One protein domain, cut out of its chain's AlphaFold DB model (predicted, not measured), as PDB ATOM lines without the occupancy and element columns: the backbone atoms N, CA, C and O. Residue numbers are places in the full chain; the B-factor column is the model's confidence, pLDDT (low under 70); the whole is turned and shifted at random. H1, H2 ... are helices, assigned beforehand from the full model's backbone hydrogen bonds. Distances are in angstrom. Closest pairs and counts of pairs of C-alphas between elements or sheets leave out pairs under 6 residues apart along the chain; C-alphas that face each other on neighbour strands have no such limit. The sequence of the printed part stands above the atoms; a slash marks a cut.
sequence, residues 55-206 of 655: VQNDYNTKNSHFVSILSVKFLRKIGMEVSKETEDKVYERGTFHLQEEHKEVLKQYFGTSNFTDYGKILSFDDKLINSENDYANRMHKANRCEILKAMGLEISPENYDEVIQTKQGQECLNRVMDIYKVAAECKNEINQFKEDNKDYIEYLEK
ATOM      1  N   VAL A  55     -38.488  23.392 -66.194       94.00
ATOM      2  CA  VAL A  55     -38.314  22.412 -65.111       94.00
ATOM      3  C   VAL A  55     -36.980  22.613 -64.388       94.00
ATOM      4  O   VAL A  55     -36.923  22.546 -63.156       94.00
ATOM      5  N   GLN A  56     -35.910  22.888 -65.136       93.81
ATOM      6  CA  GLN A  56     -34.586  23.161 -64.579       93.81
ATOM      7  C   GLN A  56     -34.584  24.434 -63.724       93.81
ATOM      8  O   GLN A  56     -34.021  24.432 -62.625       93.81
ATOM      9  N   ASN A  57     -35.221  25.504 -64.202       91.81
ATOM     10  CA  ASN A  57     -35.312  26.789 -63.513       91.81
ATOM     11  C   ASN A  57     -36.180  26.711 -62.251       91.81
ATOM     12  O   ASN A  57     -35.783  27.236 -61.206       91.81
ATOM     13  N   ASP A  58     -37.315  26.011 -62.306       91.31
ATOM     14  CA  ASP A  58     -38.180  25.780 -61.144       91.31
ATOM     15  C   ASP A  58     -37.444  24.992 -60.051       91.31
ATOM     16  O   ASP A  58     -37.402  25.418 -58.892       91.31
ATOM     17  N   TYR A  59     -36.773  23.892 -60.415       93.06
ATOM     18  CA  TYR A  59     -35.968  23.117 -59.466       93.06
ATOM     19  C   TYR A  59     -34.832  23.947 -58.858       93.06
ATOM     20  O   TYR A  59     -34.648  23.944 -57.639       93.06
ATOM     21  N   ASN A  60     -34.093  24.699 -59.681       91.50
ATOM     22  CA  ASN A  60     -33.007  25.558 -59.210       91.50
ATOM     23  C   ASN A  60     -33.506  26.621 -58.226       91.50
ATOM     24  O   ASN A  60     -32.866  26.853 -57.199       91.50
ATOM     25  N   THR A  61     -34.663  27.223 -58.508       87.75
ATOM     26  CA  THR A  61     -35.301  28.218 -57.636       87.75
ATOM     27  C   THR A  61     -35.702  27.593 -56.304       87.75
ATOM     28  O   THR A  61     -35.299  28.085 -55.249       87.75
ATOM     29  N   LYS A  62     -36.407  26.454 -56.329       89.00
ATOM     30  CA  LYS A  62     -36.807  25.712 -55.122       89.00
ATOM     31  C   LYS A  62     -35.606  25.301 -54.277       89.00
ATOM     32  O   LYS A  62     -35.598  25.534 -53.070       89.00
ATOM     33  N   ASN A  63     -34.572  24.747 -54.907       92.19
ATOM     34  CA  ASN A  63     -33.342  24.352 -54.229       92.19
ATOM     35  C   ASN A  63     -32.623  25.565 -53.612       92.19
ATOM     36  O   ASN A  63     -32.200  25.514 -52.460       92.19
ATOM     37  N   SER A  64     -32.533  26.681 -54.341       89.62
ATOM     38  CA  SER A  64     -31.933  27.927 -53.844       89.62
ATOM     39  C   SER A  64     -32.692  28.505 -52.642       89.62
ATOM     40  O   SER A  64     -32.076  28.874 -51.636       89.62
ATOM     41  N   HIS A  65     -34.028  28.534 -52.695       88.19
ATOM     42  CA  HIS A  65     -34.870  28.952 -51.570       88.19
ATOM     43  C   HIS A  65     -34.681  28.032 -50.364       88.19
ATOM     44  O   HIS A  65     -34.457  28.509 -49.251       88.19
ATOM     45  N   PHE A  66     -34.684  26.717 -50.580       92.25
ATOM     46  CA  PHE A  66     -34.493  25.745 -49.508       92.25
ATOM     47  C   PHE A  66     -33.123  25.901 -48.830       92.25
ATOM     48  O   PHE A  66     -33.036  25.995 -47.605       92.25
ATOM     49  N   VAL A  67     -32.050  26.048 -49.614       93.62
ATOM     50  CA  VAL A  67     -30.696  26.340 -49.111       93.62
ATOM     51  C   VAL A  67     -30.652  27.661 -48.337       93.62
ATOM     52  O   VAL A  67     -29.985  27.760 -47.303       93.62
ATOM     53  N   SER A  68     -31.375  28.680 -48.796       92.12
ATOM     54  CA  SER A  68     -31.452  29.979 -48.119       92.12
ATOM     55  C   SER A  68     -32.114  29.860 -46.740       92.12
ATOM     56  O   SER A  68     -31.585  30.383 -45.756       92.12
ATOM     57  N   ILE A  69     -33.194  29.081 -46.632       92.31
ATOM     58  CA  ILE A  69     -33.869  28.779 -45.358       92.31
ATOM     59  C   ILE A  69     -32.948  27.987 -44.425       92.31
ATOM     60  O   ILE A  69     -32.826  28.329 -43.246       92.31
ATOM     61  N   LEU A  70     -32.245  26.972 -44.939       95.75
ATOM     62  CA  LEU A  70     -31.277  26.208 -44.149       95.75
ATOM     63  C   LEU A  70     -30.124  27.077 -43.642       95.75
ATOM     64  O   LEU A  70     -29.666  26.880 -42.518       95.75
ATOM     65  N   SER A  71     -29.695  28.070 -44.425       96.38
ATOM     66  CA  SER A  71     -28.663  29.031 -44.020       96.38
ATOM     67  C   SER A  71     -29.115  29.847 -42.805       96.38
ATOM     68  O   SER A  71     -28.400  29.915 -41.806       96.38
ATOM     69  N   VAL A  72     -30.332  30.407 -42.848       96.25
ATOM     70  CA  VAL A  72     -30.923  31.152 -41.718       96.25
ATOM     71  C   VAL A  72     -31.120  30.247 -40.502       96.25
ATOM     72  O   VAL A  72     -30.793  30.628 -39.377       96.25
ATOM     73  N   LYS A  73     -31.626  29.029 -40.718       96.00
ATOM     74  CA  LYS A  73     -31.851  28.041 -39.659       96.00
ATOM     75  C   LYS A  73     -30.555  27.646 -38.958       96.00
ATOM     76  O   LYS A  73     -30.527  27.613 -37.729       96.00
ATOM     77  N   PHE A  74     -29.498  27.376 -39.723       97.50
ATOM     78  CA  PHE A  74     -28.172  27.076 -39.193       97.50
ATOM     79  C   PHE A  74     -27.663  28.234 -38.329       97.50
ATOM     80  O   PHE A  74     -27.359  28.017 -37.160       97.50
ATOM     81  N   LEU A  75     -27.661  29.462 -38.869       97.06
ATOM     82  CA  LEU A  75     -27.212  30.669 -38.163       97.06
ATOM     83  C   LEU A  75     -27.929  30.848 -36.817       97.06
ATOM     84  O   LEU A  75     -27.274  30.994 -35.786       97.06
ATOM     85  N   ARG A  76     -29.263  30.754 -36.798       95.94
ATOM     86  CA  ARG A  76     -30.045  30.865 -35.557       95.94
ATOM     87  C   ARG A  76     -29.691  29.785 -34.541       95.94
ATOM     88  O   ARG A  76     -29.518  30.083 -33.363       95.94
ATOM     89  N   LYS A  77     -29.568  28.530 -34.984       96.62
ATOM     90  CA  LYS A  77     -29.273  27.397 -34.094       96.62
ATOM     91  C   LYS A  77     -27.870  27.456 -33.483       96.62
ATOM     92  O   LYS A  77     -27.685  26.926 -32.394       96.62
ATOM     93  N   ILE A  78     -26.914  28.118 -34.137       95.12
ATOM     94  CA  ILE A  78     -25.576  28.356 -33.571       95.12
ATOM     95  C   ILE A  78     -25.486  29.650 -32.744       95.12
ATOM     96  O   ILE A  78     -24.405  29.985 -32.263       95.12
ATOM     97  N   GLY A  79     -26.602  30.367 -32.566       94.69
ATOM     98  CA  GLY A  79     -26.702  31.543 -31.699       94.69
ATOM     99  C   GLY A  79     -26.562  32.902 -32.391       94.69
ATOM    100  O   GLY A  79     -26.421  33.900 -31.691       94.69
ATOM    101  N   MET A  80     -26.606  32.972 -33.727       95.38
ATOM    102  CA  MET A  80     -26.615  34.248 -34.458       95.38
ATOM    103  C   MET A  80     -28.021  34.862 -34.484       95.38
ATOM    104  O   MET A  80     -29.017  34.163 -34.697       95.38
ATOM    105  N   GLU A  81     -28.110  36.183 -34.331       94.19
ATOM    106  CA  GLU A  81     -29.377  36.911 -34.393       94.19
ATOM    107  C   GLU A  81     -29.752  37.248 -35.845       94.19
ATOM    108  O   GLU A  81     -29.218  38.168 -36.454       94.19
ATOM    109  N   VAL A  82     -30.724  36.521 -36.406       93.88
ATOM    110  CA  VAL A  82     -31.282  36.829 -37.733       93.88
ATOM    111  C   VAL A  82     -32.684  37.406 -37.578       93.88
ATOM    112  O   VAL A  82     -33.626  36.672 -37.248       93.88
ATOM    113  N   SER A  83     -32.816  38.710 -37.847       91.62
ATOM    114  CA  SER A  83     -34.094  39.427 -37.769       91.62
ATOM    115  C   SER A  83     -35.165  38.793 -38.663       91.62
ATOM    116  O   SER A  83     -34.859  38.172 -39.685       91.62
ATOM    117  N   LYS A  84     -36.438  38.970 -38.294       90.25
ATOM    118  CA  LYS A  84     -37.558  38.451 -39.088       90.25
ATOM    119  C   LYS A  84     -37.613  39.083 -40.484       90.25
ATOM    120  O   LYS A  84     -37.766  38.369 -41.465       90.25
ATOM    121  N   GLU A  85     -37.361  40.387 -40.576       90.44
ATOM    122  CA  GLU A  85     -37.284  41.104 -41.852       90.44
ATOM    123  C   GLU A  85     -36.179  40.543 -42.763       90.44
ATOM    124  O   GLU A  85     -36.378  40.373 -43.965       90.44
ATOM    125  N   THR A  86     -35.008  40.229 -42.199       89.81
ATOM    126  CA  THR A  86     -33.913  39.601 -42.949       89.81
ATOM    127  C   THR A  86     -34.300  38.209 -43.427       89.81
ATOM    128  O   THR A  86     -34.033  37.877 -44.575       89.81
ATOM    129  N   GLU A  87     -34.926  37.397 -42.576       90.06
ATOM    130  CA  GLU A  87     -35.408  36.067 -42.956       90.06
ATOM    131  C   GLU A  87     -36.419  36.136 -44.102       90.06
ATOM    132  O   GLU A  87     -36.275  35.391 -45.067       90.06
ATOM    133  N   ASP A  88     -37.399  37.035 -44.025       87.69
ATOM    134  CA  ASP A  88     -38.432  37.170 -45.054       87.69
ATOM    135  C   ASP A  88     -37.814  37.644 -46.381       87.69
ATOM    136  O   ASP A  88     -38.061  37.058 -47.431       87.69
ATOM    137  N   LYS A  89     -36.872  38.592 -46.336       88.06
ATOM    138  CA  LYS A  89     -36.083  38.996 -47.513       88.06
ATOM    139  C   LYS A  89     -35.230  37.858 -48.081       88.06
ATOM    140  O   LYS A  89     -35.109  37.727 -49.297       88.06
ATOM    141  N   VAL A  90     -34.622  37.039 -47.224       88.06
ATOM    142  CA  VAL A  90     -33.836  35.867 -47.643       88.06
ATOM    143  C   VAL A  90     -34.731  34.784 -48.238       88.06
ATOM    144  O   VAL A  90     -34.303  34.084 -49.150       88.06
ATOM    145  N   TYR A  91     -35.969  34.664 -47.771       84.75
ATOM    146  CA  TYR A  91     -36.966  33.790 -48.375       84.75
ATOM    147  C   TYR A  91     -37.362  34.276 -49.773       84.75
ATOM    148  O   TYR A  91     -37.340  33.493 -50.714       84.75
ATOM    149  N   GLU A  92     -37.668  35.568 -49.917       80.56
ATOM    150  CA  GLU A  92     -38.119  36.164 -51.181       80.56
ATOM    151  C   GLU A  92     -37.029  36.215 -52.253       80.56
ATOM    152  O   GLU A  92     -37.313  36.085 -53.442       80.56
ATOM    153  N   ARG A  93     -35.790  36.508 -51.852       80.75
ATOM    154  CA  ARG A  93     -34.728  36.865 -52.797       80.75
ATOM    155  C   ARG A  93     -33.439  36.074 -52.592       80.75
ATOM    156  O   ARG A  93     -32.549  36.129 -53.426       80.75
ATOM    157  N   GLY A  94     -33.324  35.281 -51.536       84.62
ATOM    158  CA  GLY A  94     -32.158  34.439 -51.276       84.62
ATOM    159  C   GLY A  94     -31.101  35.076 -50.372       84.62
ATOM    160  O   GLY A  94     -31.222  36.193 -49.864       84.62
ATOM    161  N   THR A  95     -30.015  34.332 -50.150       83.25
ATOM    162  CA  THR A  95     -28.981  34.639 -49.136       83.25
ATOM    163  C   THR A  95     -28.222  35.959 -49.307       83.25
ATOM    164  O   THR A  95     -27.531  36.380 -48.379       83.25
ATOM    165  N   PHE A  96     -28.350  36.676 -50.427       85.44
ATOM    166  CA  PHE A  96     -27.671  37.966 -50.597       85.44
ATOM    167  C   PHE A  96     -28.172  39.053 -49.637       85.44
ATOM    168  O   PHE A  96     -27.438  40.007 -49.369       85.44
ATOM    169  N   HIS A  97     -29.380  38.888 -49.089       88.44
ATOM    170  CA  HIS A  97     -29.955  39.754 -48.059       88.44
ATOM    171  C   HIS A  97     -29.492  39.446 -46.633       88.44
ATOM    172  O   HIS A  97     -29.825  40.195 -45.714       88.44
ATOM    173  N   LEU A  98     -28.685  38.402 -46.438       91.56
ATOM    174  CA  LEU A  98     -27.947  38.235 -45.194       91.56
ATOM    175  C   LEU A  98     -26.946  39.386 -45.015       91.56
ATOM    176  O   LEU A  98     -26.335  39.858 -45.976       91.56
ATOM    177  N   GLN A  99     -26.760  39.816 -43.770       92.88
ATOM    178  CA  GLN A  99     -25.689  40.738 -43.391       92.88
ATOM    179  C   GLN A  99     -24.307  40.111 -43.647       92.88
ATOM    180  O   GLN A  99     -24.168  38.887 -43.650       92.88
ATOM    181  N   GLU A 100     -23.273  40.934 -43.838       94.50
ATOM    182  CA  GLU A 100     -21.920  40.427 -44.115       94.50
ATOM    183  C   GLU A 100     -21.382  39.543 -42.981       94.50
ATOM    184  O   GLU A 100     -20.789  38.506 -43.258       94.50
ATOM    185  N   GLU A 101     -21.694  39.851 -41.718       94.50
ATOM    186  CA  GLU A 101     -21.332  38.993 -40.579       94.50
ATOM    187  C   GLU A 101     -21.908  37.571 -40.691       94.50
ATOM    188  O   GLU A 101     -21.201  36.589 -40.475       94.50
ATOM    189  N   HIS A 102     -23.164  37.436 -41.127       95.62
ATOM    190  CA  HIS A 102     -23.794  36.141 -41.371       95.62
ATOM    191  C   HIS A 102     -23.097  35.384 -42.501       95.62
ATOM    192  O   HIS A 102     -22.886  34.173 -42.405       95.62
ATOM    193  N   LYS A 103     -22.725  36.091 -43.575       95.12
ATOM    194  CA  LYS A 103     -22.030  35.499 -44.723       95.12
ATOM    195  C   LYS A 103     -20.632  35.023 -44.343       95.12
ATOM    196  O   LYS A 103     -20.248  33.945 -44.781       95.12
ATOM    197  N   GLU A 104     -19.896  35.775 -43.528       95.00
ATOM    198  CA  GLU A 104     -18.567  35.371 -43.051       95.00
ATOM    199  C   GLU A 104     -18.636  34.136 -42.148       95.00
ATOM    200  O   GLU A 104     -17.865  33.192 -42.336       95.00
ATOM    201  N   VAL A 105     -19.623  34.064 -41.249       94.88
ATOM    202  CA  VAL A 105     -19.861  32.865 -40.428       94.88
ATOM    203  C   VAL A 105     -20.187  31.648 -41.302       94.88
ATOM    204  O   VAL A 105     -19.648  30.561 -41.085       94.88
ATOM    205  N   LEU A 106     -21.022  31.810 -42.331       95.88
ATOM    206  CA  LEU A 106     -21.308  30.733 -43.282       95.88
ATOM    207  C   LEU A 106     -20.054  30.323 -44.069       95.88
ATOM    208  O   LEU A 106     -19.772  29.129 -44.159       95.88
ATOM    209  N   LYS A 107     -19.242  31.274 -44.552       95.44
ATOM    210  CA  LYS A 107     -17.983  30.981 -45.264       95.44
ATOM    211  C   LYS A 107     -16.999  30.213 -44.388       95.44
ATOM    212  O   LYS A 107     -16.337  29.302 -44.885       95.44
ATOM    213  N   GLN A 108     -16.931  30.529 -43.096       94.50
ATOM    214  CA  GLN A 108     -16.085  29.812 -42.146       94.50
ATOM    215  C   GLN A 108     -16.453  28.321 -42.069       94.50
ATOM    216  O   GLN A 108     -15.564  27.469 -42.100       94.50
ATOM    217  N   TYR A 109     -17.747  27.989 -42.007       95.75
ATOM    218  CA  TYR A 109     -18.201  26.604 -41.835       95.75
ATOM    219  C   TYR A 109     -18.419  25.842 -43.148       95.75
ATOM    220  O   TYR A 109     -18.182  24.634 -43.192       95.75
ATOM    221  N   PHE A 110     -18.843  26.517 -44.215       95.25
ATOM    222  CA  PHE A 110     -19.252  25.896 -45.481       95.25
ATOM    223  C   PHE A 110     -18.338  26.232 -46.663       95.25
ATOM    224  O   PHE A 110     -18.403  25.556 -47.685       95.25
ATOM    225  N   GLY A 111     -17.460  27.231 -46.536       91.94
ATOM    226  CA  GLY A 111     -16.639  27.742 -47.642       91.94
ATOM    227  C   GLY A 111     -17.395  28.663 -48.607       91.94
ATOM    228  O   GLY A 111     -16.786  29.219 -49.517       91.94
ATOM    229  N   THR A 112     -18.698  28.859 -48.402       92.94
ATOM    230  CA  THR A 112     -19.587  29.696 -49.216       92.94
ATOM    231  C   THR A 112     -20.451  30.582 -48.316       92.94
ATOM    232  O   THR A 112     -20.558  30.356 -47.116       92.94
ATOM    233  N   SER A 113     -21.097  31.607 -48.878       92.56
ATOM    234  CA  SER A 113     -21.989  32.511 -48.132       92.56
ATOM    235  C   SER A 113     -23.397  31.940 -47.887       92.56
ATOM    236  O   SER A 113     -24.340  32.696 -47.660       92.56
ATOM    237  N   ASN A 114     -23.561  30.621 -47.990       93.62
ATOM    238  CA  ASN A 114     -24.806  29.881 -47.813       93.62
ATOM    239  C   ASN A 114     -24.509  28.468 -47.285       93.62
ATOM    240  O   ASN A 114     -23.366  28.021 -47.269       93.62
ATOM    241  N   PHE A 115     -25.539  27.768 -46.825       95.06
ATOM    242  CA  PHE A 115     -25.432  26.369 -46.430       95.06
ATOM    243  C   PHE A 115     -25.066  25.479 -47.632       95.06
ATOM    244  O   PHE A 115     -25.628  25.629 -48.716       95.06
ATOM    245  N   THR A 116     -24.175  24.507 -47.420       93.06
ATOM    246  CA  THR A 116     -23.868  23.438 -48.382       93.06
ATOM    247  C   THR A 116     -23.781  22.092 -47.664       93.06
ATOM    248  O   THR A 116     -23.328  21.997 -46.522       93.06
ATOM    249  N   ASP A 117     -24.179  21.013 -48.338       90.94
ATOM    250  CA  ASP A 117     -24.138  19.644 -47.804       90.94
ATOM    251  C   ASP A 117     -22.746  18.985 -47.870       90.94
ATOM    252  O   ASP A 117     -22.584  17.817 -47.500       90.94
ATOM    253  N   TYR A 118     -21.736  19.758 -48.279       88.81
ATOM    254  CA  TYR A 118     -20.318  19.396 -48.350       88.81
ATOM    255  C   TYR A 118     -19.398  20.421 -47.654       88.81
ATOM    256  O   TYR A 118     -18.195  20.459 -47.910       88.81
ATOM    257  N   GLY A 119     -19.942  21.253 -46.760       90.62
ATOM    258  CA  GLY A 119     -19.172  22.248 -46.012       90.62
ATOM    259  C   GLY A 119     -18.058  21.674 -45.130       90.62
ATOM    260  O   GLY A 119     -18.128  20.536 -44.661       90.62
ATOM    261  N   LYS A 120     -17.048  22.501 -44.830       93.81
ATOM    262  CA  LYS A 120     -15.889  22.150 -43.985       93.81
ATOM    263  C   LYS A 120     -16.305  21.560 -42.635       93.81
ATOM    264  O   LYS A 120     -15.717  20.569 -42.205       93.81
ATOM    265  N   ILE A 121     -17.350  22.112 -42.009       95.12
ATOM    266  CA  ILE A 121     -17.885  21.659 -40.714       95.12
ATOM    267  C   ILE A 121     -18.329  20.195 -40.737       95.12
ATOM    268  O   ILE A 121     -18.217  19.503 -39.732       95.12
ATOM    269  N   LEU A 122     -18.746  19.673 -41.891       93.38
ATOM    270  CA  LEU A 122     -19.161  18.277 -42.028       93.38
ATOM    271  C   LEU A 122     -17.979  17.299 -42.000       93.38
ATOM    272  O   LEU A 122     -18.197  16.103 -41.826       93.38
ATOM    273  N   SER A 123     -16.734  17.787 -42.081       91.94
ATOM    274  CA  SER A 123     -15.541  16.960 -41.850       91.94
ATOM    275  C   SER A 123     -15.447  16.464 -40.403       91.94
ATOM    276  O   SER A 123     -14.666  15.550 -40.149       91.94
ATOM    277  N   PHE A 124     -16.229  17.025 -39.468       92.44
ATOM    278  CA  PHE A 124     -16.346  16.571 -38.075       92.44
ATOM    279  C   PHE A 124     -17.178  15.290 -37.889       92.44
ATOM    280  O   PHE A 124     -17.303  14.808 -36.770       92.44
ATOM    281  N   ASP A 125     -17.667  14.673 -38.970       88.75
ATOM    282  CA  ASP A 125     -18.104  13.275 -38.926       88.75
ATOM    283  C   ASP A 125     -16.888  12.364 -38.694       88.75
ATOM    284  O   ASP A 125     -15.983  12.272 -39.528       88.75
ATOM    285  N   ASP A 126     -16.836  11.703 -37.541       80.25
ATOM    286  CA  ASP A 126     -15.706  10.855 -37.146       80.25
ATOM    287  C   ASP A 126     -15.537   9.607 -38.021       80.25
ATOM    288  O   ASP A 126     -14.458   9.007 -38.041       80.25
ATOM    289  N   LYS A 127     -16.546   9.245 -38.823       81.00
ATOM    290  CA  LYS A 127     -16.394   8.202 -39.847       81.00
ATOM    291  C   LYS A 127     -15.442   8.628 -40.970       81.00
ATOM    292  O   LYS A 127     -14.877   7.763 -41.631       81.00
ATOM    293  N   LEU A 128     -15.236   9.933 -41.177       78.19
ATOM    294  CA  LEU A 128     -14.448  10.465 -42.291       78.19
ATOM    295  C   LEU A 128     -12.934  10.500 -42.038       78.19
ATOM    296  O   LEU A 128     -12.185  10.467 -43.008       78.19
ATOM    297  N   ILE A 129     -12.456  10.533 -40.784       68.69
ATOM    298  CA  ILE A 129     -10.999  10.516 -40.495       68.69
ATOM    299  C   ILE A 129     -10.433   9.098 -40.314       68.69
ATOM    300  O   ILE A 129      -9.243   8.922 -40.069       68.69
ATOM    301  N   ASN A 130     -11.277   8.077 -40.441       66.06
ATOM    302  CA  ASN A 130     -10.880   6.671 -40.364       66.06
ATOM    303  C   ASN A 130     -11.004   5.976 -41.729       66.06
ATOM    304  O   ASN A 130     -11.128   4.754 -41.790       66.06
ATOM    305  N   SER A 131     -11.024   6.741 -42.830       65.00
ATOM    306  CA  SER A 131     -11.126   6.163 -44.172       65.00
ATOM    307  C   SER A 131      -9.794   5.526 -44.591       65.00
ATOM    308  O   SER A 131      -8.726   5.995 -44.205       65.00
ATOM    309  N   GLU A 132      -9.825   4.479 -45.419       66.50
ATOM    310  CA  GLU A 132      -8.601   3.873 -45.979       66.50
ATOM    311  C   GLU A 132      -7.885   4.802 -46.986       66.50
ATOM    312  O   GLU A 132      -6.757   4.536 -47.400       66.50
ATOM    313  N   ASN A 133      -8.519   5.912 -47.383       79.62
ATOM    314  CA  ASN A 133      -7.981   6.856 -48.354       79.62
ATOM    315  C   ASN A 133      -7.178   7.972 -47.662       79.62
ATOM    316  O   ASN A 133      -7.729   8.939 -47.134       79.62
ATOM    317  N   ASP A 134      -5.851   7.863 -47.739       78.44
ATOM    318  CA  ASP A 134      -4.908   8.817 -47.146       78.44
ATOM    319  C   ASP A 134      -5.082  10.266 -47.652       78.44
ATOM    320  O   ASP A 134      -4.899  11.225 -46.899       78.44
ATOM    321  N   TYR A 135      -5.500  10.457 -48.910       80.00
ATOM    322  CA  TYR A 135      -5.788  11.790 -49.446       80.00
ATOM    323  C   TYR A 135      -7.038  12.400 -48.799       80.00
ATOM    324  O   TYR A 135      -7.010  13.553 -48.364       80.00
ATOM    325  N   ALA A 136      -8.118  11.620 -48.685       80.62
ATOM    326  CA  ALA A 136      -9.359  12.073 -48.059       80.62
ATOM    327  C   ALA A 136      -9.144  12.415 -46.577       80.62
ATOM    328  O   ALA A 136      -9.551  13.488 -46.128       80.62
ATOM    329  N   ASN A 137      -8.414  11.571 -45.839       81.00
ATOM    330  CA  ASN A 137      -8.085  11.824 -44.435       81.00
ATOM    331  C   ASN A 137      -7.304  13.134 -44.251       81.00
ATOM    332  O   ASN A 137      -7.639  13.927 -43.368       81.00
ATOM    333  N   ARG A 138      -6.297  13.398 -45.098       82.69
ATOM    334  CA  ARG A 138      -5.539  14.660 -45.063       82.69
ATOM    335  C   ARG A 138      -6.434  15.872 -45.316       82.69
ATOM    336  O   ARG A 138      -6.319  16.871 -44.607       82.69
ATOM    337  N   MET A 139      -7.353  15.770 -46.273       87.12
ATOM    338  CA  MET A 139      -8.278  16.850 -46.619       87.12
ATOM    339  C   MET A 139      -9.273  17.138 -45.477       87.12
ATOM    340  O   MET A 139      -9.463  18.293 -45.094       87.12
ATOM    341  N   HIS A 140      -9.822  16.096 -44.840       88.75
ATOM    342  CA  HIS A 140     -10.684  16.241 -43.662       88.75
ATOM    343  C   HIS A 140      -9.939  16.816 -42.451       88.75
ATOM    344  O   HIS A 140     -10.462  17.726 -41.803       88.75
ATOM    345  N   LYS A 141      -8.709  16.361 -42.167       88.56
ATOM    346  CA  LYS A 141      -7.871  16.937 -41.097       88.56
ATOM    347  C   LYS A 141      -7.582  18.419 -41.346       88.56
ATOM    348  O   LYS A 141      -7.706  19.216 -40.418       88.56
ATOM    349  N   ALA A 142      -7.272  18.810 -42.584       90.75
ATOM    350  CA  ALA A 142      -7.052  20.211 -42.944       90.75
ATOM    351  C   ALA A 142      -8.297  21.080 -42.685       90.75
ATOM    352  O   ALA A 142      -8.196  22.092 -41.991       90.75
ATOM    353  N   ASN A 143      -9.479  20.643 -43.136       92.69
ATOM    354  CA  ASN A 143     -10.743  21.346 -42.885       92.69
ATOM    355  C   ASN A 143     -11.048  21.488 -41.385       92.69
ATOM    356  O   ASN A 143     -11.459  22.559 -40.933       92.69
ATOM    357  N   ARG A 144     -10.827  20.424 -40.595       92.69
ATOM    358  CA  ARG A 144     -11.003  20.474 -39.134       92.69
ATOM    359  C   ARG A 144     -10.055  21.486 -38.490       92.69
ATOM    360  O   ARG A 144     -10.494  22.272 -37.651       92.69
ATOM    361  N   CYS A 145      -8.788  21.509 -38.910       93.56
ATOM    362  CA  CYS A 145      -7.803  22.472 -38.418       93.56
ATOM    363  C   CYS A 145      -8.214  23.918 -38.709       93.56
ATOM    364  O   CYS A 145      -8.091  24.760 -37.828       93.56
ATOM    365  N   GLU A 146      -8.718  24.225 -39.907       94.00
ATOM    366  CA  GLU A 146      -9.166  25.584 -40.247       94.00
ATOM    367  C   GLU A 146     -10.285  26.084 -39.323       94.00
ATOM    368  O   GLU A 146     -10.219  27.210 -38.828       94.00
ATOM    369  N   ILE A 147     -11.279  25.240 -39.034       94.75
ATOM    370  CA  ILE A 147     -12.385  25.599 -38.134       94.75
ATOM    371  C   ILE A 147     -11.891  25.774 -36.696       94.75
ATOM    372  O   ILE A 147     -12.263  26.740 -36.030       94.75
ATOM    373  N   LEU A 148     -11.035  24.872 -36.215       94.19
ATOM    374  CA  LEU A 148     -10.483  24.947 -34.860       94.19
ATOM    375  C   LEU A 148      -9.568  26.169 -34.679       94.19
ATOM    376  O   LEU A 148      -9.633  26.822 -33.636       94.19
ATOM    377  N   LYS A 149      -8.791  26.546 -35.705       93.81
ATOM    378  CA  LYS A 149      -8.020  27.803 -35.728       93.81
ATOM    379  C   LYS A 149      -8.915  29.022 -35.569       93.81
ATOM    380  O   LYS A 149      -8.595  29.908 -34.783       93.81
ATOM    381  N   ALA A 150     -10.053  29.051 -36.260       89.56
ATOM    382  CA  ALA A 150     -11.019  30.141 -36.132       89.56
ATOM    383  C   ALA A 150     -11.646  30.229 -34.724       89.56
ATOM    384  O   ALA A 150     -12.150  31.281 -34.340       89.56
ATOM    385  N   MET A 151     -11.569  29.158 -33.923       88.75
ATOM    386  CA  MET A 151     -11.947  29.155 -32.503       88.75
ATOM    387  C   MET A 151     -10.795  29.501 -31.547       88.75
ATOM    388  O   MET A 151     -10.969  29.427 -30.331       88.75
ATOM    389  N   GLY A 152      -9.630  29.889 -32.074       90.06
ATOM    390  CA  GLY A 152      -8.457  30.276 -31.289       90.06
ATOM    391  C   GLY A 152      -7.554  29.110 -30.874       90.06
ATOM    392  O   GLY A 152      -6.772  29.267 -29.939       90.06
ATOM    393  N   LEU A 153      -7.659  27.943 -31.524       93.44
ATOM    394  CA  LEU A 153      -6.755  26.815 -31.289       93.44
ATOM    395  C   LEU A 153      -5.555  26.867 -32.248       93.44
ATOM    396  O   LEU A 153      -5.722  26.829 -33.467       93.44
ATOM    397  N   GLU A 154      -4.336  26.896 -31.713       92.50
ATOM    398  CA  GLU A 154      -3.118  26.749 -32.518       92.50
ATOM    399  C   GLU A 154      -2.923  25.279 -32.917       92.50
ATOM    400  O   GLU A 154      -2.408  24.467 -32.154       92.50
ATOM    401  N   ILE A 155      -3.377  24.923 -34.119       93.25
ATOM    402  CA  ILE A 155      -3.380  23.542 -34.623       93.25
ATOM    403  C   ILE A 155      -2.948  23.491 -36.092       93.25
ATOM    404  O   ILE A 155      -3.173  24.433 -36.848       93.25
ATOM    405  N   SER A 156      -2.340  22.398 -36.533       91.62
ATOM    406  CA  SER A 156      -2.003  22.102 -37.926       91.62
ATOM    407  C   SER A 156      -2.304  20.631 -38.237       91.62
ATOM    408  O   SER A 156      -2.470  19.831 -37.313       91.62
ATOM    409  N   PRO A 157      -2.390  20.234 -39.520       88.19
ATOM    410  CA  PRO A 157      -2.613  18.833 -39.874       88.19
ATOM    411  C   PRO A 157      -1.585  17.870 -39.257       88.19
ATOM    412  O   PRO A 157      -1.935  16.739 -38.932       88.19
ATOM    413  N   GLU A 158      -0.342  18.322 -39.074       88.50
ATOM    414  CA  GLU A 158       0.779  17.533 -38.550       88.50
ATOM    415  C   GLU A 158       0.689  17.295 -37.039       88.50
ATOM    416  O   GLU A 158       1.095  16.234 -36.575       88.50
ATOM    417  N   ASN A 159       0.157  18.255 -36.277       91.25
ATOM    418  CA  ASN A 159       0.035  18.151 -34.818       91.25
ATOM    419  C   ASN A 159      -1.403  17.866 -34.344       91.25
ATOM    420  O   ASN A 159      -1.665  17.861 -33.142       91.25
ATOM    421  N   TYR A 160      -2.333  17.624 -35.276       89.81
ATOM    422  CA  TYR A 160      -3.765  17.510 -34.999       89.81
ATOM    423  C   TYR A 160      -4.081  16.495 -33.893       89.81
ATOM    424  O   TYR A 160      -4.786  16.825 -32.940       89.81
ATOM    425  N   ASP A 161      -3.539  15.277 -34.004       88.00
ATOM    426  CA  ASP A 161      -3.854  14.171 -33.091       88.00
ATOM    427  C   ASP A 161      -3.342  14.431 -31.660       88.00
ATOM    428  O   ASP A 161      -3.949  13.968 -30.696       88.00
ATOM    429  N   GLU A 162      -2.269  15.213 -31.512       90.81
ATOM    430  CA  GLU A 162      -1.708  15.608 -30.215       90.81
ATOM    431  C   GLU A 162      -2.483  16.787 -29.609       90.81
ATOM    432  O   GLU A 162      -2.910  16.740 -28.453       90.81
ATOM    433  N   VAL A 163      -2.710  17.846 -30.395       91.69
ATOM    434  CA  VAL A 163      -3.342  19.088 -29.924       91.69
ATOM    435  C   VAL A 163      -4.799  18.858 -29.529       91.69
ATOM    436  O   VAL A 163      -5.259  19.430 -28.536       91.69
ATOM    437  N   ILE A 164      -5.526  17.994 -30.246       90.19
ATOM    438  CA  ILE A 164      -6.944  17.733 -29.968       90.19
ATOM    439  C   ILE A 164      -7.173  17.034 -28.618       90.19
ATOM    440  O   ILE A 164      -8.234  17.199 -28.024       90.19
ATOM    441  N   GLN A 165      -6.168  16.315 -28.102       91.62
ATOM    442  CA  GLN A 165      -6.224  15.631 -26.802       91.62
ATOM    443  C   GLN A 165      -5.918  16.558 -25.615       91.62
ATOM    444  O   GLN A 165      -6.117  16.179 -24.458       91.62
ATOM    445  N   THR A 166      -5.428  17.775 -25.867       93.75
ATOM    446  CA  THR A 166      -5.198  18.763 -24.806       93.75
ATOM    447  C   THR A 166      -6.524  19.250 -24.217       93.75
ATOM    448  O   THR A 166      -7.572  19.179 -24.855       93.75
ATOM    449  N   LYS A 167      -6.493  19.820 -23.003       92.75
ATOM    450  CA  LYS A 167      -7.698  20.389 -22.376       92.75
ATOM    451  C   LYS A 167      -8.364  21.452 -23.266       92.75
ATOM    452  O   LYS A 167      -9.569  21.391 -23.482       92.75
ATOM    453  N   GLN A 168      -7.575  22.379 -23.815       91.88
ATOM    454  CA  GLN A 168      -8.065  23.417 -24.730       91.88
ATOM    455  C   GLN A 168      -8.568  22.814 -26.052       91.88
ATOM    456  O   GLN A 168      -9.607  23.231 -26.560       91.88
ATOM    457  N   GLY A 169      -7.872  21.803 -26.583       93.12
ATOM    458  CA  GLY A 169      -8.296  21.059 -27.769       93.12
ATOM    459  C   GLY A 169      -9.662  20.401 -27.585       93.12
ATOM    460  O   GLY A 169     -10.540  20.585 -28.426       93.12
ATOM    461  N   GLN A 170      -9.881  19.729 -26.454       93.19
ATOM    462  CA  GLN A 170     -11.151  19.077 -26.139       93.19
ATOM    463  C   GLN A 170     -12.287  20.085 -25.899       93.19
ATOM    464  O   GLN A 170     -13.419  19.842 -26.314       93.19
ATOM    465  N   GLU A 171     -12.004  21.229 -25.268       92.94
ATOM    466  CA  GLU A 171     -12.973  22.321 -25.098       92.94
ATOM    467  C   GLU A 171     -13.413  22.903 -26.453       92.94
ATOM    468  O   GLU A 171     -14.615  23.031 -26.708       92.94
ATOM    469  N   CYS A 172     -12.464  23.199 -27.348       93.31
ATOM    470  CA  CYS A 172     -12.764  23.649 -28.709       93.31
ATOM    471  C   CYS A 172     -13.509  22.573 -29.507       93.31
ATOM    472  O   CYS A 172     -14.510  22.882 -30.152       93.31
ATOM    473  N   LEU A 173     -13.079  21.310 -29.425       92.06
ATOM    474  CA  LEU A 173     -13.730  20.196 -30.110       92.06
ATOM    475  C   LEU A 173     -15.190  20.060 -29.679       92.06
ATOM    476  O   LEU A 173     -16.059  19.992 -30.539       92.06
ATOM    477  N   ASN A 174     -15.481  20.089 -28.376       91.94
ATOM    478  CA  ASN A 174     -16.853  19.989 -27.875       91.94
ATOM    479  C   ASN A 174     -17.748  21.100 -28.451       91.94
ATOM    480  O   ASN A 174     -18.850  20.816 -28.917       91.94
ATOM    481  N   ARG A 175     -17.245  22.343 -28.509       91.69
ATOM    482  CA  ARG A 175     -17.971  23.476 -29.109       91.69
ATOM    483  C   ARG A 175     -18.215  23.280 -30.606       91.69
ATOM    484  O   ARG A 175     -19.327  23.516 -31.074       91.69
ATOM    485  N   VAL A 176     -17.205  22.834 -31.360       94.31
ATOM    486  CA  VAL A 176     -17.371  22.539 -32.793       94.31
ATOM    487  C   VAL A 176     -18.361  21.398 -33.007       94.31
ATOM    488  O   VAL A 176     -19.171  21.475 -33.926       94.31
ATOM    489  N   MET A 177     -18.335  20.362 -32.168       94.56
ATOM    490  CA  MET A 177     -19.238  19.218 -32.296       94.56
ATOM    491  C   MET A 177     -20.704  19.617 -32.126       94.56
ATOM    492  O   MET A 177     -21.561  19.059 -32.808       94.56
ATOM    493  N   ASP A 178     -21.010  20.600 -31.280       94.62
ATOM    494  CA  ASP A 178     -22.374  21.125 -31.165       94.62
ATOM    495  C   ASP A 178     -22.812  21.871 -32.434       94.62
ATOM    496  O   ASP A 178     -23.925  21.660 -32.918       94.62
ATOM    497  N   ILE A 179     -21.918  22.644 -33.056       96.12
ATOM    498  CA  ILE A 179     -22.173  23.286 -34.358       96.12
ATOM    499  C   ILE A 179     -22.300  22.242 -35.482       96.12
ATOM    500  O   ILE A 179     -23.170  22.354 -36.347       96.12
ATOM    501  N   TYR A 180     -21.471  21.196 -35.462       96.00
ATOM    502  CA  TYR A 180     -21.545  20.086 -36.409       96.00
ATOM    503  C   TYR A 180     -22.885  19.354 -36.322       96.00
ATOM    504  O   TYR A 180     -23.469  19.077 -37.367       96.00
ATOM    505  N   LYS A 181     -23.418  19.090 -35.120       96.00
ATOM    506  CA  LYS A 181     -24.749  18.472 -34.963       96.00
ATOM    507  C   LYS A 181     -25.826  19.296 -35.668       96.00
ATOM    508  O   LYS A 181     -26.621  18.735 -36.414       96.00
ATOM    509  N   VAL A 182     -25.796  20.623 -35.514       97.12
ATOM    510  CA  VAL A 182     -26.711  21.530 -36.230       97.12
ATOM    511  C   VAL A 182     -26.530  21.416 -37.748       97.12
ATOM    512  O   VAL A 182     -27.513  21.306 -38.479       97.12
ATOM    513  N   ALA A 183     -25.288  21.407 -38.242       97.00
ATOM    514  CA  ALA A 183     -25.013  21.239 -39.670       97.00
ATOM    515  C   ALA A 183     -25.483  19.871 -40.203       97.00
ATOM    516  O   ALA A 183     -26.006  19.796 -41.315       97.00
ATOM    517  N   ALA A 184     -25.333  18.802 -39.417       95.88
ATOM    518  CA  ALA A 184     -25.780  17.454 -39.755       95.88
ATOM    519  C   ALA A 184     -27.314  17.351 -39.810       95.88
ATOM    520  O   ALA A 184     -27.848  16.712 -40.712       95.88
ATOM    521  N   GLU A 185     -28.031  18.033 -38.912       96.44
ATOM    522  CA  GLU A 185     -29.491  18.167 -38.990       96.44
ATOM    523  C   GLU A 185     -29.919  18.862 -40.290       96.44
ATOM    524  O   GLU A 185     -30.737  18.319 -41.033       96.44
ATOM    525  N   CYS A 186     -29.313  20.007 -40.627       97.12
ATOM    526  CA  CYS A 186     -29.579  20.689 -41.899       97.12
ATOM    527  C   CYS A 186     -29.226  19.811 -43.115       97.12
ATOM    528  O   CYS A 186     -29.937  19.834 -44.120       97.12
ATOM    529  N   LYS A 187     -28.164  18.996 -43.025       96.31
ATOM    530  CA  LYS A 187     -27.784  18.025 -44.065       96.31
ATOM    531  C   LYS A 187     -28.852  16.942 -44.263       96.31
ATOM    532  O   LYS A 187     -29.118  16.539 -45.391       96.31
ATOM    533  N   ASN A 188     -29.483  16.471 -43.192       96.19
ATOM    534  CA  ASN A 188     -30.576  15.509 -43.311       96.19
ATOM    535  C   ASN A 188     -31.800  16.137 -43.992       96.19
ATOM    536  O   ASN A 188     -32.416  15.500 -44.839       96.19
ATOM    537  N   GLU A 189     -32.108  17.399 -43.689       97.25
ATOM    538  CA  GLU A 189     -33.228  18.117 -44.311       97.25
ATOM    539  C   GLU A 189     -33.025  18.354 -45.813       97.25
ATOM    540  O   GLU A 189     -33.958  18.152 -46.585       97.25
ATOM    541  N   ILE A 190     -31.817  18.713 -46.262       95.69
ATOM    542  CA  ILE A 190     -31.528  18.830 -47.705       95.69
ATOM    543  C   ILE A 190     -31.533  17.476 -48.415       95.69
ATOM    544  O   ILE A 190     -31.942  17.402 -49.571       95.69
ATOM    545  N   ASN A 191     -31.134  16.395 -47.742       95.69
ATOM    546  CA  ASN A 191     -31.250  15.053 -48.308       95.69
ATOM    547  C   ASN A 191     -32.718  14.645 -48.471       95.69
ATOM    548  O   ASN A 191     -33.076  14.108 -49.515       95.69
ATOM    549  N   GLN A 192     -33.570  14.952 -47.487       96.88
ATOM    550  CA  GLN A 192     -35.008  14.720 -47.605       96.88
ATOM    551  C   GLN A 192     -35.613  15.560 -48.736       96.88
ATOM    552  O   GLN A 192     -36.330  15.017 -49.565       96.88
ATOM    553  N   PHE A 193     -35.247  16.843 -48.846       95.94
ATOM    554  CA  PHE A 193     -35.671  17.693 -49.962       95.94
ATOM    555  C   PHE A 193     -35.285  17.102 -51.327       95.94
ATOM    556  O   PHE A 193     -36.092  17.125 -52.255       95.94
ATOM    557  N   LYS A 194     -34.068  16.559 -51.463       95.38
ATOM    558  CA  LYS A 194     -33.627  15.891 -52.698       95.38
ATOM    559  C   LYS A 194     -34.456  14.642 -53.000       95.38
ATOM    560  O   LYS A 194     -34.801  14.438 -54.156       95.38
ATOM    561  N   GLU A 195     -34.807  13.844 -51.990       95.81
ATOM    562  CA  GLU A 195     -35.668  12.667 -52.176       95.81
ATOM    563  C   GLU A 195     -37.107  13.069 -52.550       95.81
ATOM    564  O   GLU A 195     -37.673  12.521 -53.494       95.81
ATOM    565  N   ASP A 196     -37.667  14.095 -51.902       94.81
ATOM    566  CA  ASP A 196     -39.008  14.632 -52.194       94.81
ATOM    567  C   ASP A 196     -39.118  15.239 -53.612       94.81
ATOM    568  O   ASP A 196     -40.218  15.412 -54.152       94.81
ATOM    569  N   ASN A 197     -37.975  15.573 -54.222       95.00
ATOM    570  CA  ASN A 197     -37.847  16.123 -55.576       95.00
ATOM    571  C   ASN A 197     -37.026  15.207 -56.499       95.00
ATOM    572  O   ASN A 197     -36.443  15.663 -57.486       95.00
ATOM    573  N   LYS A 198     -36.960  13.909 -56.196       94.31
ATOM    574  CA  LYS A 198     -36.188  12.938 -56.978       94.31
ATOM    575  C   LYS A 198     -36.635  12.856 -58.436       94.31
ATOM    576  O   LYS A 198     -35.802  12.716 -59.324       94.31
ATOM    577  N   ASP A 199     -37.931  13.007 -58.688       93.12
ATOM    578  CA  ASP A 199     -38.511  13.050 -60.031       93.12
ATOM    579  C   ASP A 199     -37.966  14.211 -60.882       93.12
ATOM    580  O   ASP A 199     -37.694  14.012 -62.067       93.12
ATOM    581  N   TYR A 200     -37.729  15.388 -60.287       93.81
ATOM    582  CA  TYR A 200     -37.009  16.478 -60.957       93.81
ATOM    583  C   TYR A 200     -35.588  16.061 -61.313       93.81
ATOM    584  O   TYR A 200     -35.173  16.213 -62.458       93.81
ATOM    585  N   ILE A 201     -34.842  15.552 -60.330       94.12
ATOM    586  CA  ILE A 201     -33.419  15.233 -60.485       94.12
ATOM    587  C   ILE A 201     -33.231  14.179 -61.581       94.12
ATOM    588  O   ILE A 201     -32.464  14.400 -62.516       94.12
ATOM    589  N   GLU A 202     -33.990  13.083 -61.528       95.31
ATOM    590  CA  GLU A 202     -33.933  12.013 -62.529       95.31
ATOM    591  C   GLU A 202     -34.322  12.503 -63.929       95.31
ATOM    592  O   GLU A 202     -33.717  12.098 -64.926       95.31
ATOM    593  N   TYR A 203     -35.330  13.372 -64.032       96.19
ATOM    594  CA  TYR A 203     -35.712  13.975 -65.306       96.19
ATOM    595  C   TYR A 203     -34.593  14.865 -65.867       96.19
ATOM    596  O   TYR A 203     -34.216  14.705 -67.027       96.19
ATOM    597  N   LEU A 204     -34.013  15.750 -65.052       96.25
ATOM    598  CA  LEU A 204     -32.943  16.659 -65.472       96.25
ATOM    599  C   LEU A 204     -31.668  15.906 -65.875       96.25
ATOM    600  O   LEU A 204     -31.005  16.284 -66.840       96.25
ATOM    601  N   GLU A 205     -31.348  14.798 -65.204       95.81
ATOM    602  CA  GLU A 205     -30.254  13.907 -65.604       95.81
ATOM    603  C   GLU A 205     -30.503  13.271 -66.979       95.81
ATOM    604  O   GLU A 205     -29.603  13.265 -67.828       95.81
ATOM    605  N   LYS A 206     -31.728  12.788 -67.240       96.25
ATOM    606  CA  LYS A 206     -32.121  12.252 -68.555       96.25
ATOM    607  C   LYS A 206     -32.048  13.322 -69.643       96.25
ATOM    608  O   LYS A 206     -31.494  13.048 -70.705       96.25
TER     609      LYS A 206
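Overview. This is residues 55 to 206 of the 655 residues of an uncharacterized protein of Clostridium sp. CAG:354 (UniProt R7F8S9). What is the main picture? The long helix H7 runs the length of a flat, all-helix slab, with H1 beside its second half and H5 crossing it steeply nearer its beginning. Little H4 and H3 fill the space between H1 and H5, H2 folds back along H1, and H8 makes a corner after H7. What are its size and make-up? The printed part has 152 residues with eight named helices, H1 to H8 in chain order, and no named strand. It is compact, with a radius of gyration of the C-alphas of 17.1 A, and spans 50 by 39 by 19 A.

Along the chain. Where is the longest helix? H7, residues 167 to 196, covers 43.6 A from C-alpha 167 at (-7.698, 20.389, -22.376) to C-alpha 196 at (-39.008, 14.632, -52.194), with a kink of 26 degrees near residue 178. Where are the others? H1 is residues 55 to 77, 32.7 A, from C-alpha 55 at (-38.314, 22.412, -65.111), and H5 is residues 134 to 150, 24.8 A. The shorter ones are H2, residues 84 to 93, H3, 100 to 110, H4, 120 to 124, H6, 160 to 163, and H8, 198 to 206.

Arrangement. What touches H7? With residues 182 to 190 alone it touches H1, opposite ways at a shallow tilt of 29 degrees, closest at the C-alphas of Leu 70 and Cys 186, 6.2 A. It touches H4 at Ile 121 and Tyr 180, C-alphas 5.9 A apart, and H5 at a steep tilt of 66 degrees, with C-alphas 148 and 172 closest at 6.7 A. What else does H1, the hub, touch? H1 and H2 form a hairpin, closest at the C-alphas of His 65 and Tyr 91, 6.2 A; H1 also touches H3, about perpendicular at 80 degrees, C-alphas 75 and 102 closest at 7.2 A, and H8, C-alphas 56 and 204 closest at 6.8 A. How are the backbones? In H1, H2, H3, H5, H7 and H8 every O i to N i+4 pair is within hydrogen-bond range; H4 has 0 of 1, but 2 of 2 O i to N i+3 pairs, and H6 is too short for an i+4 pair.

Size, cuts and confidence. How large is it? The C-alphas farthest apart are those of Lys 167 and Lys 206, 52.9 A. Is it continuous and confident? The printed part has no cut and no long link; mean pLDDT of the printed part is 91.3, with residues 129 to 132 under 70. Residues 130 to 135, of which 134 and 135 belong to H5, stand free.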